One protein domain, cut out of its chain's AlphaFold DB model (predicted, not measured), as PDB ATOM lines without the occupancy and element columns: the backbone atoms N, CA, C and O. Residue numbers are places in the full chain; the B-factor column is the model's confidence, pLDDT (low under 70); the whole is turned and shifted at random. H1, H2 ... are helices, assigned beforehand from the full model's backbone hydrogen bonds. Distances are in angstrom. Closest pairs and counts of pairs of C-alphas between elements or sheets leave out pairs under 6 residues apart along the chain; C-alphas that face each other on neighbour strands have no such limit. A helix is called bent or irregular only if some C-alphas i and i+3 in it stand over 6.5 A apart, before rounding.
ATOM      1  N   TRP A 333     179.599 185.883 236.015       94.25
ATOM      2  CA  TRP A 333     178.349 185.335 236.550       94.25
ATOM      3  C   TRP A 333     178.570 184.441 237.781       94.25
ATOM      4  O   TRP A 333     177.873 184.583 238.787       94.25
ATOM      5  N   ASP A 334     179.575 183.567 237.751       94.38
ATOM      6  CA  ASP A 334     179.964 182.744 238.902       94.38
ATOM      7  C   ASP A 334     180.381 183.614 240.105       94.38
ATOM      8  O   ASP A 334     179.971 183.362 241.243       94.38
ATOM      9  N   GLN A 335     181.092 184.720 239.862       95.50
ATOM     10  CA  GLN A 335     181.433 185.686 240.914       95.50
ATOM     11  C   GLN A 335     180.189 186.357 241.517       95.50
ATOM     12  O   GLN A 335     180.123 186.561 242.734       95.50
ATOM     13  N   TYR A 336     179.164 186.637 240.708       93.31
ATOM     14  CA  TYR A 336     177.875 187.148 241.187       93.31
ATOM     15  C   TYR A 336     177.132 186.153 242.093       93.31
ATOM     16  O   TYR A 336     176.499 186.559 243.078       93.31
ATOM     17  N   GLN A 337     177.207 184.857 241.785       89.06
ATOM     18  CA  GLN A 337     176.600 183.814 242.613       89.06
ATOM     19  C   GLN A 337     177.350 183.645 243.944       89.06
ATOM     20  O   GLN A 337     176.709 183.479 244.982       89.06
ATOM     21  N   LYS A 338     178.685 183.763 243.932       93.00
ATOM     22  CA  LYS A 338     179.547 183.602 245.117       93.00
ATOM     23  C   LYS A 338     179.539 184.794 246.072       93.00
ATOM     24  O   LYS A 338     179.652 184.606 247.282       93.00
ATOM     25  N   THR A 339     179.439 186.020 245.560       92.44
ATOM     26  CA  THR A 339     179.523 187.218 246.407       92.44
ATOM     27  C   THR A 339     178.278 187.408 247.280       92.44
ATOM     28  O   THR A 339     177.142 187.222 246.841       92.44
ATOM     29  N   ASN A 340     178.476 187.843 248.525       92.25
ATOM     30  CA  ASN A 340     177.410 188.224 249.456       92.25
ATOM     31  C   ASN A 340     177.213 189.751 249.553       92.25
ATOM     32  O   ASN A 340     176.300 190.212 250.239       92.25
ATOM     33  N   PHE A 341     178.025 190.547 248.849       93.00
ATOM     34  CA  PHE A 341     177.934 192.005 248.865       93.00
ATOM     35  C   PHE A 341     176.928 192.510 247.829       93.00
ATOM     36  O   PHE A 341     177.111 192.348 246.623       93.00
ATOM     37  N   ALA A 342     175.874 193.185 248.293       91.38
ATOM     38  CA  ALA A 342     174.835 193.722 247.413       91.38
ATOM     39  C   ALA A 342     175.365 194.773 246.418       91.38
ATOM     40  O   ALA A 342     174.881 194.836 245.290       91.38
ATOM     41  N   SER A 343     176.362 195.573 246.817       92.19
ATOM     42  CA  SER A 343     177.028 196.544 245.941       92.19
ATOM     43  C   SER A 343     177.781 195.860 244.798       92.19
ATOM     44  O   SER A 343     177.609 196.252 243.648       92.19
ATOM     45  N   GLU A 344     178.537 194.799 245.090       94.19
ATOM     46  CA  GLU A 344     179.249 194.007 244.078       94.19
ATOM     47  C   GLU A 344     178.270 193.352 243.103       94.19
ATOM     48  O   GLU A 344     178.447 193.445 241.890       94.19
ATOM     49  N   LYS A 345     177.191 192.748 243.626       92.81
ATOM     50  CA  LYS A 345     176.146 192.137 242.798       92.81
ATOM     51  C   LYS A 345     175.589 193.119 241.776       92.81
ATOM     52  O   LYS A 345     175.457 192.759 240.613       92.81
ATOM     53  N   LYS A 346     175.304 194.356 242.191       92.81
ATOM     54  CA  LYS A 346     174.790 195.391 241.290       92.81
ATOM     55  C   LYS A 346     175.781 195.713 240.168       92.81
ATOM     56  O   LYS A 346     175.386 195.704 239.008       92.81
ATOM     57  N   ILE A 347     177.056 195.928 240.500       94.69
ATOM     58  CA  ILE A 347     178.102 196.231 239.507       94.69
ATOM     59  C   ILE A 347     178.236 195.083 238.497       94.69
ATOM     60  O   ILE A 347     178.356 195.327 237.298       94.69
ATOM     61  N   ILE A 348     178.178 193.833 238.964       96.06
ATOM     62  CA  ILE A 348     178.234 192.666 238.080       96.06
ATOM     63  C   ILE A 348     177.001 192.602 237.168       96.06
ATOM     64  O   ILE A 348     177.158 192.460 235.958       96.06
ATOM     65  N   LEU A 349     175.786 192.744 237.707       92.94
ATOM     66  CA  LEU A 349     174.555 192.712 236.904       92.94
ATOM     67  C   LEU A 349     174.544 193.797 235.815       92.94
ATOM     68  O   LEU A 349     174.095 193.534 234.690       92.94
ATOM     69  N   ASP A 350     175.069 194.981 236.142       92.88
ATOM     70  CA  ASP A 350     175.249 196.090 235.206       92.88
ATOM     71  C   ASP A 350     176.283 195.741 234.115       92.88
ATOM     72  O   ASP A 350     176.047 195.961 232.927       92.88
ATOM     73  N   ALA A 351     177.408 195.127 234.488       96.00
ATOM     74  CA  ALA A 351     178.468 194.746 233.555       96.00
ATOM     75  C   ALA A 351     178.094 193.588 232.615       96.00
ATOM     76  O   ALA A 351     178.463 193.612 231.442       96.00
ATOM     77  N   LEU A 352     177.340 192.592 233.091       94.94
ATOM     78  CA  LEU A 352     176.902 191.446 232.281       94.94
ATOM     79  C   LEU A 352     175.997 191.862 231.113       94.94
ATOM     80  O   LEU A 352     175.989 191.198 230.074       94.94
ATOM     81  N   GLY A 353     175.277 192.980 231.255       93.31
ATOM     82  CA  GLY A 353     174.484 193.580 230.182       93.31
ATOM     83  C   GLY A 353     175.327 194.187 229.055       93.31
ATOM     84  O   GLY A 353     174.806 194.422 227.966       93.31
ATOM     85  N   CYS A 354     176.632 194.399 229.271       95.56
ATOM     86  CA  CYS A 354     177.542 194.996 228.290       95.56
ATOM     87  C   CYS A 354     177.958 194.062 227.144       95.56
ATOM     88  O   CYS A 354     178.665 194.516 226.239       95.56
ATOM     89  N   SER A 355     177.542 192.790 227.167       94.62
ATOM     90  CA  SER A 355     177.895 191.808 226.137       94.62
ATOM     91  C   SER A 355     177.375 192.230 224.762       94.62
ATOM     92  O   SER A 355     176.313 192.837 224.639       94.62
ATOM     93  N   LYS A 356     178.126 191.899 223.707       92.69
ATOM     94  CA  LYS A 356     177.680 192.051 222.311       92.69
ATOM     95  C   LYS A 356     177.050 190.770 221.755       92.69
ATOM     96  O   LYS A 356     176.467 190.798 220.673       92.69
ATOM     97  N   ASP A 357     177.155 189.653 222.476       91.44
ATOM     98  CA  ASP A 357     176.574 188.379 222.065       91.44
ATOM     99  C   ASP A 357     175.071 188.365 222.380       91.44
ATOM    100  O   ASP A 357     174.646 188.237 223.532       91.44
ATOM    101  N   LYS A 358     174.254 188.469 221.327       88.06
ATOM    102  CA  LYS A 358     172.790 188.441 221.429       88.06
ATOM    103  C   LYS A 358     172.271 187.177 222.113       88.06
ATOM    104  O   LYS A 358     171.278 187.256 222.827       88.06
ATOM    105  N   LYS A 359     172.915 186.021 221.925       88.25
ATOM    106  CA  LYS A 359     172.501 184.761 222.554       88.25
ATOM    107  C   LYS A 359     172.767 184.797 224.055       88.25
ATOM    108  O   LYS A 359     171.908 184.367 224.818       88.25
ATOM    109  N   ILE A 360     173.907 185.341 224.488       90.56
ATOM    110  CA  ILE A 360     174.193 185.549 225.916       90.56
ATOM    111  C   ILE A 360     173.193 186.527 226.523       90.56
ATOM    112  O   ILE A 360     172.603 186.220 227.553       90.56
ATOM    113  N   LEU A 361     172.958 187.674 225.880       89.00
ATOM    114  CA  LEU A 361     171.998 188.666 226.367       89.00
ATOM    115  C   LEU A 361     170.573 188.105 226.432       89.00
ATOM    116  O   LEU A 361     169.876 188.315 227.420       89.00
ATOM    117  N   TYR A 362     170.153 187.353 225.413       83.75
ATOM    118  CA  TYR A 362     168.861 186.678 225.404       83.75
ATOM    119  C   TYR A 362     168.777 185.631 226.511       83.75
ATOM    120  O   TYR A 362     167.782 185.593 227.222       83.75
ATOM    121  N   ASN A 363     169.826 184.830 226.716       82.69
ATOM    122  CA  ASN A 363     169.890 183.860 227.808       82.69
ATOM    123  C   ASN A 363     169.900 184.532 229.184       82.69
ATOM    124  O   ASN A 363     169.352 183.981 230.129       82.69
ATOM    125  N   TYR A 364     170.502 185.713 229.307       86.06
ATOM    126  CA  TYR A 364     170.514 186.511 230.529       86.06
ATOM    127  C   TYR A 364     169.128 187.104 230.823       86.06
ATOM    128  O   TYR A 364     168.636 187.016 231.950       86.06
ATOM    129  N   LEU A 365     168.436 187.614 229.797       76.88
ATOM    130  CA  LEU A 365     167.023 187.999 229.874       76.88
ATOM    131  C   LEU A 365     166.136 186.800 230.170       76.88
ATOM    132  O   LEU A 365     165.209 186.911 230.954       76.88
ATOM    133  N   SER A 366     166.395 185.645 229.570       68.94
ATOM    134  CA  SER A 366     165.558 184.468 229.723       68.94
ATOM    135  C   SER A 366     165.840 183.739 231.027       68.94
ATOM    136  O   SER A 366     164.921 183.139 231.552       68.94
ATOM    137  N   SER A 367     167.048 183.756 231.582       64.94
ATOM    138  CA  SER A 367     167.326 183.209 232.914       64.94
ATOM    139  C   SER A 367     166.729 184.115 233.983       64.94
ATOM    140  O   SER A 367     166.060 183.625 234.891       64.94
ATOM    141  N   SER A 368     166.852 185.436 233.812       57.03
ATOM    142  CA  SER A 368     166.163 186.415 234.650       57.03
ATOM    143  C   SER A 368     164.648 186.385 234.455       57.03
ATOM    144  O   SER A 368     163.934 186.591 235.415       57.03
ATOM    145  N   SER A 369     164.118 186.054 233.278       52.53
ATOM    146  CA  SER A 369     162.670 186.070 233.027       52.53
ATOM    147  C   SER A 369     162.000 184.710 233.186       52.53
ATOM    148  O   SER A 369     160.936 184.662 233.762       52.53
ATOM    149  N   HIS A 370     162.582 183.572 232.803       51.16
ATOM    150  CA  HIS A 370     162.036 182.240 233.143       51.16
ATOM    151  C   HIS A 370     162.146 181.962 234.650       51.16
ATOM    152  O   HIS A 370     161.329 181.235 235.209       51.16
ATOM    153  N   SER A 371     163.101 182.585 235.350       49.38
ATOM    154  CA  SER A 371     163.109 182.602 236.818       49.38
ATOM    155  C   SER A 371     161.971 183.443 237.418       49.38
ATOM    156  O   SER A 371     161.728 183.327 238.617       49.38
ATOM    157  N   TYR A 372     161.307 184.302 236.640       44.88
ATOM    158  CA  TYR A 372     160.332 185.277 237.138       44.88
ATOM    159  C   TYR A 372     158.934 185.047 236.573       44.88
ATOM    160  O   TYR A 372     158.002 184.894 237.336       44.88
ATOM    161  N   ILE A 373     158.777 184.945 235.265       44.06
ATOM    162  CA  ILE A 373     157.521 184.729 234.551       44.06
ATOM    163  C   ILE A 373     156.977 183.313 234.796       44.06
ATOM    164  O   ILE A 373     155.829 183.163 235.189       44.06
ATOM    165  N   ASP A 374     157.796 182.262 234.668       44.31
ATOM    166  CA  ASP A 374     157.313 180.886 234.902       44.31
ATOM    167  C   ASP A 374     157.221 180.533 236.408       44.31
ATOM    168  O   ASP A 374     156.655 179.500 236.776       44.31
ATOM    169  N   LYS A 375     157.778 181.368 237.302       48.16
ATOM    170  CA  LYS A 375     157.900 181.072 238.744       48.16
ATOM    171  C   LYS A 375     157.292 182.114 239.690       48.16
ATOM    172  O   LYS A 375     157.119 181.782 240.854       48.16
ATOM    173  N   ALA A 376     156.876 183.302 239.241       41.50
ATOM    174  CA  ALA A 376     156.084 184.243 240.052       41.50
ATOM    175  C   ALA A 376     154.667 183.721 240.346       41.50
ATOM    176  O   ALA A 376     154.022 184.194 241.279       41.50
ATOM    177  N   LEU A 377     154.220 182.693 239.615       41.53
ATOM    178  CA  LEU A 377     153.004 181.923 239.894       41.53
ATOM    179  C   LEU A 377     153.200 180.824 240.960       41.53
ATOM    180  O   LEU A 377     152.237 180.151 241.323       41.53
ATOM    181  N   LYS A 378     154.420 180.613 241.477       42.03
ATOM    182  CA  LYS A 378     154.711 179.658 242.558       42.03
ATOM    183  C   LYS A 378     155.370 180.400 243.722       42.03
ATOM    184  O   LYS A 378     156.382 181.063 243.555       42.03
ATOM    185  N   SER A 379     154.797 180.278 244.915       42.81
ATOM    186  CA  SER A 379     155.174 181.008 246.137       42.81
ATOM    187  C   SER A 379     156.592 180.748 246.679       42.81
ATOM    188  O   SER A 379     156.951 181.335 247.694       42.81
ATOM    189  N   ASP A 380     157.403 179.925 246.011       46.47
ATOM    190  CA  ASP A 380     158.763 179.567 246.424       46.47
ATOM    191  C   ASP A 380     159.799 180.159 245.463       46.47
ATOM    192  O   ASP A 380     160.191 179.573 244.449       46.47
ATOM    193  N   TYR A 381     160.255 181.364 245.791       45.69
ATOM    194  CA  TYR A 381     161.320 182.045 245.069       45.69
ATOM    195  C   TYR A 381     162.687 181.380 245.354       45.69
ATOM    196  O   TYR A 381     163.189 181.436 246.473       45.69
ATOM    197  N   THR A 382     163.314 180.787 244.329       51.47
ATOM    198  CA  THR A 382     164.692 180.230 244.366       51.47
ATOM    199  C   THR A 382     165.571 180.724 243.206       51.47
ATOM    200  O   THR A 382     166.524 180.059 242.810       51.47
ATOM    201  N   GLY A 383     165.249 181.880 242.615       58.94
ATOM    202  CA  GLY A 383     166.014 182.447 241.498       58.94
ATOM    203  C   GLY A 383     167.381 183.004 241.910       58.94
ATOM    204  O   GLY A 383     167.503 183.626 242.968       58.94
ATOM    205  N   ASP A 384     168.386 182.864 241.038       70.62
ATOM    206  CA  ASP A 384     169.733 183.429 241.238       70.62
ATOM    207  C   ASP A 384     169.735 184.976 241.308       70.62
ATOM    208  O   ASP A 384     170.614 185.579 241.933       70.62
ATOM    209  N   ILE A 385     168.741 185.650 240.706       75.31
ATOM    210  CA  ILE A 385     168.603 187.122 240.681       75.31
ATOM    211  C   ILE A 385     167.385 187.573 241.471       75.31
ATOM    212  O   ILE A 385     166.274 187.345 241.009       75.31
ATOM    213  N   ARG A 386     167.581 188.280 242.596       75.81
ATOM    214  CA  ARG A 386     166.516 188.754 243.513       75.81
ATOM    215  C   ARG A 386     165.474 189.613 242.812       75.81
ATOM    216  O   ARG A 386     165.861 190.511 242.073       75.81
ATOM    217  N   LYS A 387     164.189 189.461 243.171       73.31
ATOM    218  CA  LYS A 387     163.051 190.153 242.526       73.31
ATOM    219  C   LYS A 387     163.265 191.653 242.266       73.31
ATOM    220  O   LYS A 387     162.928 192.168 241.206       73.31
ATOM    221  N   GLN A 388     163.828 192.346 243.248       78.31
ATOM    222  CA  GLN A 388     164.108 193.782 243.203       78.31
ATOM    223  C   GLN A 388     165.204 194.195 242.199       78.31
ATOM    224  O   GLN A 388     165.240 195.350 241.786       78.31
ATOM    225  N   ASP A 389     166.079 193.268 241.800       81.38
ATOM    226  CA  ASP A 389     167.232 193.516 240.927       81.38
ATOM    227  C   ASP A 389     166.892 193.293 239.434       81.38
ATOM    228  O   ASP A 389     167.676 193.655 238.560       81.38
ATOM    229  N   PHE A 390     165.703 192.770 239.107       79.31
ATOM    230  CA  PHE A 390     165.279 192.512 237.721       79.31
ATOM    231  C   PHE A 390     165.294 193.763 236.835       79.31
ATOM    232  O   PHE A 390     165.796 193.741 235.715       79.31
ATOM    233  N   ASN A 391     164.813 194.893 237.359       80.62
ATOM    234  CA  ASN A 391     164.832 196.156 236.618       80.62
ATOM    235  C   ASN A 391     166.258 196.626 236.304       80.62
ATOM    236  O   ASN A 391     166.462 197.285 235.284       80.62
ATOM    237  N   ALA A 392     167.238 196.281 237.146       83.44
ATOM    238  CA  ALA A 392     168.640 196.578 236.875       83.44
ATOM    239  C   ALA A 392     169.170 195.729 235.710       83.44
ATOM    240  O   ALA A 392     169.851 196.268 234.848       83.44
ATOM    241  N   VAL A 393     168.778 194.452 235.614       86.19
ATOM    242  CA  VAL A 393     169.117 193.581 234.471       86.19
ATOM    243  C   VAL A 393     168.559 194.135 233.163       86.19
ATOM    244  O   VAL A 393     169.287 194.274 232.185       86.19
ATOM    245  N   LEU A 394     167.276 194.505 233.139       85.31
ATOM    246  CA  LEU A 394     166.685 195.102 231.938       85.31
ATOM    247  C   LEU A 394     167.428 196.386 231.553       85.31
ATOM    248  O   LEU A 394     167.805 196.565 230.393       85.31
ATOM    249  N   ALA A 395     167.678 197.254 232.540       87.19
ATOM    250  CA  ALA A 395     168.404 198.502 232.353       87.19
ATOM    251  C   ALA A 395     169.834 198.307 231.868       87.19
ATOM    252  O   ALA A 395     170.278 199.076 231.018       87.19
ATOM    253  N   SER A 396     170.549 197.300 232.355       90.00
ATOM    254  CA  SER A 396     171.920 197.056 231.927       90.00
ATOM    255  C   SER A 396     171.992 196.643 230.462       90.00
ATOM    256  O   SER A 396     172.898 197.074 229.751       90.00
ATOM    257  N   ILE A 397     170.990 195.906 229.977       89.06
ATOM    258  CA  ILE A 397     170.915 195.451 228.588       89.06
ATOM    259  C   ILE A 397     170.480 196.581 227.656       89.06
ATOM    260  O   ILE A 397     171.202 196.894 226.716       89.06
ATOM    261  N   TYR A 398     169.359 197.271 227.894       87.06
ATOM    262  CA  TYR A 398     168.943 198.320 226.945       87.06
ATOM    263  C   TYR A 398     169.854 199.562 226.970       87.06
ATOM    264  O   TYR A 398     169.846 200.338 226.017       87.06
ATOM    265  N   ASN A 399     170.658 199.768 228.022       84.62
ATOM    266  CA  ASN A 399     171.643 200.856 228.067       84.62
ATOM    267  C   ASN A 399     173.028 200.468 227.518       84.62
ATOM    268  O   ASN A 399     173.890 201.347 227.405       84.62
ATOM    269  N   SER A 400     173.284 199.195 227.183       80.31
ATOM    270  CA  SER A 400     174.626 198.742 226.782       80.31
ATOM    271  C   SER A 400     175.022 199.089 225.348       80.31
ATOM    272  O   SER A 400     176.211 199.040 225.017       80.31
ATOM    273  N   GLY A 401     174.053 199.488 224.521       81.75
ATOM    274  CA  GLY A 401     174.243 199.899 223.134       81.75
ATOM    275  C   GLY A 401     173.265 199.203 222.191       81.75
ATOM    276  O   GLY A 401     172.274 198.618 222.616       81.75
ATOM    277  N   GLU A 402     173.561 199.257 220.893       86.00
ATOM    278  CA  GLU A 402     172.690 198.736 219.829       86.00
ATOM    279  C   GLU A 402     172.294 197.265 220.022       86.00
ATOM    280  O   GLU A 402     171.120 196.913 219.927       86.00
ATOM    281  N   TYR A 403     173.269 196.406 220.334       86.81
ATOM    282  CA  TYR A 403     173.050 194.970 220.525       86.81
ATOM    283  C   TYR A 403     172.062 194.692 221.658       86.81
ATOM    284  O   TYR A 403     171.164 193.862 221.502       86.81
ATOM    285  N   GLY A 404     172.198 195.416 222.768       87.12
ATOM    286  CA  GLY A 404     171.316 195.306 223.919       87.12
ATOM    287  C   GLY A 404     169.915 195.848 223.651       87.12
ATOM    288  O   GLY A 404     168.940 195.161 223.945       87.12
ATOM    289  N   VAL A 405     169.794 197.014 223.007       88.25
ATOM    290  CA  VAL A 405     168.493 197.580 222.600       88.25
ATOM    291  C   VAL A 405     167.750 196.630 221.663       88.25
ATOM    292  O   VAL A 405     166.595 196.313 221.925       88.25
ATOM    293  N   ASN A 406     168.412 196.132 220.616       87.75
ATOM    294  CA  ASN A 406     167.798 195.209 219.663       87.75
ATOM    295  C   ASN A 406     167.349 193.914 220.353       87.75
ATOM    296  O   ASN A 406     166.212 193.491 220.177       87.75
ATOM    297  N   THR A 407     168.198 193.339 221.211       87.38
ATOM    298  CA  THR A 407     167.844 192.128 221.971       87.38
ATOM    299  C   THR A 407     166.664 192.378 222.914       87.38
ATOM    300  O   THR A 407     165.778 191.536 223.027       87.38
ATOM    301  N   MET A 408     166.619 193.539 223.576       86.88
ATOM    302  CA  MET A 408     165.522 193.905 224.471       86.88
ATOM    303  C   MET A 408     164.215 194.140 223.709       86.88
ATOM    304  O   MET A 408     163.157 193.741 224.187       86.88
ATOM    305  N   LEU A 409     164.261 194.759 222.526       88.00
ATOM    306  CA  LEU A 409     163.084 194.930 221.673       88.00
ATOM    307  C   LEU A 409     162.538 193.575 221.216       88.00
ATOM    308  O   LEU A 409     161.347 193.328 221.393       88.00
ATOM    309  N   ASP A 410     163.401 192.686 220.721       85.75
ATOM    310  CA  ASP A 410     163.021 191.324 220.330       85.75
ATOM    311  C   ASP A 410     162.403 190.566 221.516       85.75
ATOM    312  O   ASP A 410     161.362 189.918 221.392       85.75
ATOM    313  N   PHE A 411     163.008 190.688 222.699       83.19
ATOM    314  CA  PHE A 411     162.501 190.080 223.923       83.19
ATOM    315  C   PHE A 411     161.126 190.638 224.319       83.19
ATOM    316  O   PHE A 411     160.195 189.874 224.562       83.19
ATOM    317  N   VAL A 412     160.953 191.962 224.342       85.19
ATOM    318  CA  VAL A 412     159.666 192.582 224.685       85.19
ATOM    319  C   VAL A 412     158.593 192.182 223.681       85.19
ATOM    320  O   VAL A 412     157.511 191.800 224.106       85.19
ATOM    321  N   VAL A 413     158.867 192.199 222.376       86.25
ATOM    322  CA  VAL A 413     157.889 191.782 221.356       86.25
ATOM    323  C   VAL A 413     157.413 190.348 221.610       86.25
ATOM    324  O   VAL A 413     156.205 190.102 221.643       86.25
ATOM    325  N   ASN A 414     158.343 189.431 221.880       82.12
ATOM    326  CA  ASN A 414     158.044 188.012 222.074       82.12
ATOM    327  C   ASN A 414     157.394 187.682 223.431       82.12
ATOM    328  O   ASN A 414     156.701 186.674 223.537       82.12
ATOM    329  N   TYR A 415     157.595 188.510 224.464       76.75
ATOM    330  CA  TYR A 415     157.165 188.217 225.840       76.75
ATOM    331  C   TYR A 415     156.291 189.309 226.484       76.75
ATOM    332  O   TYR A 415     156.053 189.262 227.690       76.75
ATOM    333  N   HIS A 416     155.783 190.286 225.725       78.31
ATOM    334  CA  HIS A 416     155.037 191.427 226.281       78.31
ATOM    335  C   HIS A 416     153.803 191.033 227.104       78.31
ATOM    336  O   HIS A 416     153.515 191.707 228.088       78.31
ATOM    337  N   GLU A 417     153.074 189.979 226.724       74.31
ATOM    338  CA  GLU A 417     151.904 189.505 227.483       74.31
ATOM    339  C   GLU A 417     152.321 189.034 228.878       74.31
ATOM    340  O   GLU A 417     151.771 189.481 229.878       74.31
ATOM    341  N   ARG A 418     153.388 188.238 228.941       66.81
ATOM    342  CA  ARG A 418     153.970 187.720 230.181       66.81
ATOM    343  C   ARG A 418     154.626 188.792 231.058       66.81
ATOM    344  O   ARG A 418     154.762 188.587 232.252       66.81
ATOM    345  N   LEU A 419     155.074 189.908 230.479       67.88
ATOM    346  CA  LEU A 419     155.627 191.044 231.232       67.88
ATOM    347  C   LEU A 419     154.542 191.944 231.850       67.88
ATOM    348  O   LEU A 419     154.872 192.817 232.653       67.88
ATOM    349  N   ARG A 420     153.277 191.803 231.426       68.44
ATOM    350  CA  ARG A 420     152.141 192.545 231.999       68.44
ATOM    351  C   ARG A 420     151.565 191.875 233.242       68.44
ATOM    352  O   ARG A 420     150.960 192.577 234.049       68.44
ATOM    353  N   GLU A 421     151.700 190.555 233.331       60.28
ATOM    354  CA  GLU A 421     151.368 189.737 234.504       60.28
ATOM    355  C   GLU A 421     152.392 189.957 235.626       60.28
ATOM    356  O   GLU A 421     151.957 190.046 236.799       60.28
TER     357      GLU A 421
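This is residues 333 to 421 of the 421 residues of the protein "ERAP1_C domain-containing protein" of Heterotrigona itama (UniProt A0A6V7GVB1). The longest helix, H5, kinked towards its far end, packs with H3 and H4 in an up-and-down bundle of three helices, each running against the one before it. A short helical hairpin, H1 and H2, is joined to this bundle with H2 packing on H4, and a long loop, residues 371 to 386, links H3 to H4. The printed part has 89 residues, with five named helices in the order H1 to H5 and no named strand: all helix. It is compact, with a radius of gyration of the C-alphas of 12.8 A and spans of 33 by 30 by 18 A.

H5, residues 402 to 420, is 24.7 A long and ends with C-alpha 420 at (152.141, 192.545, 231.999). It is irregular, C-alphas 414 and 417 being 8.3 A apart, with a kink of 69 degrees near residue 414. H4, residues 387 to 398, is 18.6 A long and irregular, C-alphas 388 and 391 being 7.0 A apart. H3, residues 358 to 370, is 17.1 A long; H2, residues 342 to 352, is 15.4 A. H1, residues 333 to 338, is 8.8 A and begins with C-alpha 333 at (178.349, 185.335, 236.550).

H4, the hub, touches H5 at a steep tilt of 40 degrees, a hairpin; the closest C-alphas, Tyr 398 and Val 405, are 4.4 A apart. H5 touches H3 with residues 403 to 411 alone. H2 touches H4, C-alphas 350 and 396 being closest at 4.8 A. Every O i to N i+4 pair is within hydrogen-bond range in H1, H2 and H3; H4 has 6 of 8, H5 13 of 15.

The printed part has no cut. The link from H3 to H4 is long. Residues 366 to 383 and 418 to 421 have pLDDT under 70.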